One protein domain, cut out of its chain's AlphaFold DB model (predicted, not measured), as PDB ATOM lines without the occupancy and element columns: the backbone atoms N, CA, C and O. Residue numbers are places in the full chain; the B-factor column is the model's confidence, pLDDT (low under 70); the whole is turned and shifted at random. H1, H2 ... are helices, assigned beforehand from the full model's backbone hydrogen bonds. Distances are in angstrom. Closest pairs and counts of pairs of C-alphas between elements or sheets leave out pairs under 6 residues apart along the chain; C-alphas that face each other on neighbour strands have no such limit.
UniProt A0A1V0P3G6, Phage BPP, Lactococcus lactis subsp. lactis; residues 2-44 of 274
ATOM      1  N   SER A   2      11.865-117.501  42.920       55.38
ATOM      2  CA  SER A   2      11.286-116.236  42.442       55.38
ATOM      3  C   SER A   2       9.846-116.149  42.945       55.38
ATOM      4  O   SER A   2       9.023-116.971  42.558       55.38
ATOM      5  N   TYR A   3       9.564-115.216  43.853       62.16
ATOM      6  CA  TYR A   3       8.214-114.960  44.350       62.16
ATOM      7  C   TYR A   3       7.436-114.194  43.272       62.16
ATOM      8  O   TYR A   3       7.711-113.019  43.023       62.16
ATOM      9  N   GLU A   4       6.490-114.849  42.600       66.69
ATOM     10  CA  GLU A   4       5.550-114.170  41.705       66.69
ATOM     11  C   GLU A   4       4.367-113.625  42.503       66.69
ATOM     12  O   GLU A   4       3.554-114.364  43.047       66.69
ATOM     13  N   LYS A   5       4.267-112.297  42.573       69.00
ATOM     14  CA  LYS A   5       3.242-111.618  43.364       69.00
ATOM     15  C   LYS A   5       1.833-111.964  42.871       69.00
ATOM     16  O   LYS A   5       1.410-111.534  41.803       69.00
ATOM     17  N   GLN A   6       1.079-112.651  43.719       72.19
ATOM     18  CA  GLN A   6      -0.350-112.892  43.540       72.19
ATOM     19  C   GLN A   6      -1.161-111.602  43.779       72.19
ATOM     20  O   GLN A   6      -0.919-110.878  44.750       72.19
ATOM     21  N   THR A   7      -2.147-111.323  42.920       74.94
ATOM     22  CA  THR A   7      -3.036-110.146  43.024       74.94
ATOM     23  C   THR A   7      -4.449-110.600  43.401       74.94
ATOM     24  O   THR A   7      -4.924-111.600  42.874       74.94
ATOM     25  N   TRP A   8      -5.113-109.910  44.336       79.38
ATOM     26  CA  TRP A   8      -6.491-110.220  44.750       79.38
ATOM     27  C   TRP A   8      -7.489-109.370  43.969       79.38
ATOM     28  O   TRP A   8      -7.573-108.162  44.192       79.38
ATOM     29  N   ASN A   9      -8.256-110.009  43.090       82.94
ATOM     30  CA  ASN A   9      -9.348-109.361  42.367       82.94
ATOM     31  C   ASN A   9     -10.694-109.659  43.050       82.94
ATOM     32  O   ASN A   9     -10.790-110.541  43.899       82.94
ATOM     33  N   LYS A  10     -11.738-108.883  42.738       85.81
ATOM     34  CA  LYS A  10     -13.087-109.133  43.274       85.81
ATOM     35  C   LYS A  10     -13.767-110.269  42.512       85.81
ATOM     36  O   LYS A  10     -13.539-110.410  41.313       85.81
ATOM     37  N   TYR A  11     -14.607-111.025  43.217       87.50
ATOM     38  CA  TYR A  11     -15.460-112.053  42.622       87.50
ATOM     39  C   TYR A  11     -16.479-111.408  41.677       87.50
ATOM     40  O   TYR A  11     -17.046-110.363  42.012       87.50
ATOM     41  N   ASP A  12     -16.665-111.995  40.497       87.44
ATOM     42  CA  ASP A  12     -17.594-111.525  39.473       87.44
ATOM     43  C   ASP A  12     -18.717-112.551  39.288       87.44
ATOM     44  O   ASP A  12     -18.496-113.638  38.756       87.44
ATOM     45  N   ASP A  13     -19.926-112.191  39.726       87.12
ATOM     46  CA  ASP A  13     -21.107-113.065  39.716       87.12
ATOM     47  C   ASP A  13     -21.586-113.424  38.295       87.12
ATOM     48  O   ASP A  13     -22.423-114.311  38.129       87.12
ATOM     49  N   LEU A  14     -21.083-112.732  37.263       89.62
ATOM     50  CA  LEU A  14     -21.390-113.017  35.859       89.62
ATOM     51  C   LEU A  14     -20.426-114.028  35.220       89.62
ATOM     52  O   LEU A  14     -20.667-114.451  34.089       89.62
ATOM     53  N   LYS A  15     -19.345-114.393  35.916       85.31
ATOM     54  CA  LYS A  15     -18.328-115.346  35.459       85.31
ATOM     55  C   LYS A  15     -18.493-116.702  36.133       85.31
ATOM     56  O   LYS A  15     -19.038-116.796  37.235       85.31
ATOM     57  N   THR A  16     -18.006-117.760  35.489       89.69
ATOM     58  CA  THR A  16     -17.976-119.084  36.128       89.69
ATOM     59  C   THR A  16     -16.944-119.129  37.260       89.69
ATOM     60  O   THR A  16     -16.065-118.272  37.372       89.69
ATOM     61  N   GLU A  17     -17.037-120.141  38.125       83.31
ATOM     62  CA  GLU A  17     -16.083-120.339  39.224       83.31
ATOM     63  C   GLU A  17     -14.645-120.504  38.696       83.31
ATOM     64  O   GLU A  17     -13.717-119.914  39.249       83.31
ATOM     65  N   GLU A  18     -14.448-121.233  37.585       85.75
ATOM     66  CA  GLU A  18     -13.121-121.392  36.973       85.75
ATOM     67  C   GLU A  18     -12.549-120.059  36.477       85.75
ATOM     68  O   GLU A  18     -11.379-119.756  36.723       85.75
ATOM     69  N   GLU A  19     -13.376-119.227  35.840       85.88
ATOM     70  CA  GLU A  19     -12.963-117.900  35.378       85.88
ATOM     71  C   GLU A  19     -12.618-116.971  36.555       85.88
ATOM     72  O   GLU A  19     -11.697-116.153  36.466       85.88
ATOM     73  N   ASN A  20     -13.318-117.104  37.686       86.06
ATOM     74  CA  ASN A  20     -13.026-116.355  38.908       86.06
ATOM     75  C   ASN A  20     -11.754-116.852  39.625       86.06
ATOM     76  O   ASN A  20     -11.034-116.044  40.226       86.06
ATOM     77  N   ILE A  21     -11.426-118.144  39.533       84.38
ATOM     78  CA  ILE A  21     -10.152-118.705  40.009       84.38
ATOM     79  C   ILE A  21      -8.981-118.148  39.193       84.38
ATOM     80  O   ILE A  21      -8.015-117.658  39.780       84.38
ATOM     81  N   GLU A  22      -9.072-118.175  37.860       82.50
ATOM     82  CA  GLU A  22      -8.009-117.678  36.976       82.50
ATOM     83  C   GLU A  22      -7.817-116.161  37.118       82.50
ATOM     84  O   GLU A  22      -6.693-115.659  37.131       82.50
ATOM     85  N   ASN A  23      -8.907-115.427  37.360       82.12
ATOM     86  CA  ASN A  23      -8.858-114.003  37.677       82.12
ATOM     87  C   ASN A  23      -8.312-113.708  39.090       82.12
ATOM     88  O   ASN A  23      -8.231-112.546  39.474       82.12
ATOM     89  N   GLY A  24      -7.958-114.707  39.905       81.44
ATOM     90  CA  GLY A  24      -7.417-114.490  41.252       81.44
ATOM     91  C   GLY A  24      -8.432-113.905  42.242       81.44
ATOM     92  O   GLY A  24      -8.046-113.270  43.232       81.44
ATOM     93  N   ALA A  25      -9.728-114.095  41.982       83.44
ATOM     94  CA  ALA A  25     -10.805-113.673  42.870       83.44
ATOM     95  C   ALA A  25     -11.152-114.720  43.937       83.44
ATOM     96  O   ALA A  25     -11.646-114.371  45.008       83.44
ATOM     97  N   VAL A  26     -10.834-115.989  43.676       82.19
ATOM     98  CA  VAL A  26     -11.107-117.113  44.582       82.19
ATOM     99  C   VAL A  26      -9.845-117.516  45.343       82.19
ATOM    100  O   VAL A  26      -8.728-117.467  44.814       82.19
ATOM    101  N   VAL A  27     -10.007-117.898  46.610       82.56
ATOM    102  CA  VAL A  27      -8.928-118.492  47.409       82.56
ATOM    103  C   VAL A  27      -8.748-119.936  46.956       82.56
ATOM    104  O   VAL A  27      -9.661-120.739  47.115       82.56
ATOM    105  N   THR A  28      -7.579-120.280  46.427       80.00
ATOM    106  CA  THR A  28      -7.228-121.675  46.127       80.00
ATOM    107  C   THR A  28      -6.037-122.107  46.970       80.00
ATOM    108  O   THR A  28      -5.271-121.262  47.444       80.00
ATOM    109  N   ASP A  29      -5.852-123.417  47.130       79.81
ATOM    110  CA  ASP A  29      -4.745-123.986  47.908       79.81
ATOM    111  C   ASP A  29      -3.385-123.468  47.428       79.81
ATOM    112  O   ASP A  29      -2.546-123.070  48.230       79.81
ATOM    113  N   ASN A  30      -3.200-123.341  46.109       77.75
ATOM    114  CA  ASN A  30      -1.976-122.782  45.531       77.75
ATOM    115  C   ASN A  30      -1.679-121.355  46.023       77.75
ATOM    116  O   ASN A  30      -0.517-120.996  46.208       77.75
ATOM    117  N   ARG A  31      -2.712-120.535  46.260       77.81
ATOM    118  CA  ARG A  31      -2.540-119.157  46.750       77.81
ATOM    119  C   ARG A  31      -2.209-119.123  48.233       77.81
ATOM    120  O   ARG A  31      -1.392-118.304  48.645       77.81
ATOM    121  N   MET A  32      -2.834-119.999  49.016       78.56
ATOM    122  CA  MET A  32      -2.537-120.121  50.443       78.56
ATOM    123  C   MET A  32      -1.119-120.650  50.670       78.56
ATOM    124  O   MET A  32      -0.363-120.031  51.417       78.56
ATOM    125  N   ASN A  33      -0.701-121.670  49.915       78.88
ATOM    126  CA  ASN A  33       0.659-122.214  49.968       78.88
ATOM    127  C   ASN A  33       1.722-121.143  49.670       78.88
ATOM    128  O   ASN A  33       2.759-121.087  50.325       78.88
ATOM    129  N   HIS A  34       1.446-120.233  48.732       77.75
ATOM    130  CA  HIS A  34       2.377-119.159  48.386       77.75
ATOM    131  C   HIS A  34       2.620-118.157  49.532       77.75
ATOM    132  O   HIS A  34       3.731-117.649  49.698       77.75
ATOM    133  N   ILE A  35       1.592-117.867  50.335       79.19
ATOM    134  CA  ILE A  35       1.711-116.970  51.493       79.19
ATOM    135  C   ILE A  35       2.482-117.664  52.621       79.19
ATOM    136  O   ILE A  35       3.359-117.046  53.230       79.19
ATOM    137  N   GLU A  36       2.187-118.940  52.879       81.81
ATOM    138  CA  GLU A  36       2.864-119.716  53.921       81.81
ATOM    139  C   GLU A  36       4.366-119.851  53.648       81.81
ATOM    140  O   GLU A  36       5.179-119.589  54.541       81.81
ATOM    141  N   GLU A  37       4.756-120.153  52.406       80.62
ATOM    142  CA  GLU A  37       6.168-120.230  52.012       80.62
ATOM    143  C   GLU A  37       6.901-118.892  52.192       80.62
ATOM    144  O   GLU A  37       8.033-118.860  52.687       80.62
ATOM    145  N   GLY A  38       6.257-117.772  51.840       80.38
ATOM    146  CA  GLY A  38       6.834-116.435  51.988       80.38
ATOM    147  C   GLY A  38       7.080-116.044  53.449       80.38
ATOM    148  O   GLY A  38       8.162-115.558  53.788       80.38
ATOM    149  N   ILE A  39       6.105-116.293  54.330       81.56
ATOM    150  CA  ILE A  39       6.226-115.995  55.766       81.56
ATOM    151  C   ILE A  39       7.276-116.895  56.416       81.56
ATOM    152  O   ILE A  39       8.120-116.396  57.164       81.56
ATOM    153  N   TYR A  40       7.275-118.193  56.098       81.56
ATOM    154  CA  TYR A  40       8.268-119.125  56.622       81.56
ATOM    155  C   TYR A  40       9.686-118.696  56.230       81.56
ATOM    156  O   TYR A  40      10.543-118.548  57.106       81.56
ATOM    157  N   SER A  41       9.908-118.384  54.946       80.31
ATOM    158  CA  SER A  41      11.198-117.899  54.445       80.31
ATOM    159  C   SER A  41      11.653-116.617  55.143       80.31
ATOM    160  O   SER A  41      12.839-116.482  55.428       80.31
ATOM    161  N   HIS A  42      10.738-115.690  55.445       80.06
ATOM    162  CA  HIS A  42      11.070-114.472  56.185       80.06
ATOM    163  C   HIS A  42      11.453-114.769  57.642       80.06
ATOM    164  O   HIS A  42      12.431-114.230  58.147       80.06
ATOM    165  N   THR A  43      10.716-115.642  58.338       78.44
ATOM    166  CA  THR A  43      10.998-115.949  59.754       78.44
ATOM    167  C   THR A  43      12.321-116.677  59.988       78.44
ATOM    168  O   THR A  43      12.868-116.583  61.087       78.44
ATOM    169  N   ILE A  44      12.850-117.377  58.979       78.75
ATOM    170  CA  ILE A  44      14.154-118.052  59.061       78.75
ATOM    171  C   ILE A  44      15.312-117.212  58.495       78.75
ATOM    172  O   ILE A  44      16.471-117.593  58.675       78.75
TER     173      ILE A  44
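What this domain is: This is residues 2 to 44 of the 274 residues of the protein "Phage BPP" of Lactococcus lactis subsp. lactis (UniProt A0A1V0P3G6). The model is a loose rod made of two legs. An extended stretch with no named element, residues 2 to 16, runs to one end of the rod and turns there, and the chain comes back through the short helix H1 and then the longer helix H2, whose residues 39 to 44 stick out free. The printed part has 43 residues, with two named helices, H1 then H2, and no named strand; the class is all helix. The whole is loose, with a radius of gyration of the C-alphas of 12.5 A, and spans 43 by 15 by 14 A.

How they stand to each other: Residues 2 to 16 come first, and their C-alphas lie 5 to 20 A from the mean of all C-alphas. H1, residues 17 to 22, follows, and a short link of 6 residues joins it to H2, residues 29 to 44. H1 and H2 are apart, with no C-alpha of the one within 8 A of the other. Residues 39 to 44, which belong to H2, stand free. In H1 and H2 every O i to N i+4 pair is within hydrogen-bond range.

Where its parts are: The printed part begins with C-alpha 2 at (11.286, -116.236, 42.442), and C-alpha 14 is at (-21.390, -113.017, 35.859). H1 begins with C-alpha 17 at (-16.083, -120.339, 39.224) and measures 8.8 A from first to last C-alpha. H2, the longest helix with 16 residues, measures 22.7 A and ends with C-alpha 44 at (14.154, -118.052, 59.061).

The domain as a whole: The two C-alphas farthest apart are those of Leu 14 and Ile 44, at 42.7 A, while those of Ser 2 and Ile 44 are 17.0 A apart. The printed part has no cut. Its mean pLDDT is 80.2, and residues 2 to 5 are under 70.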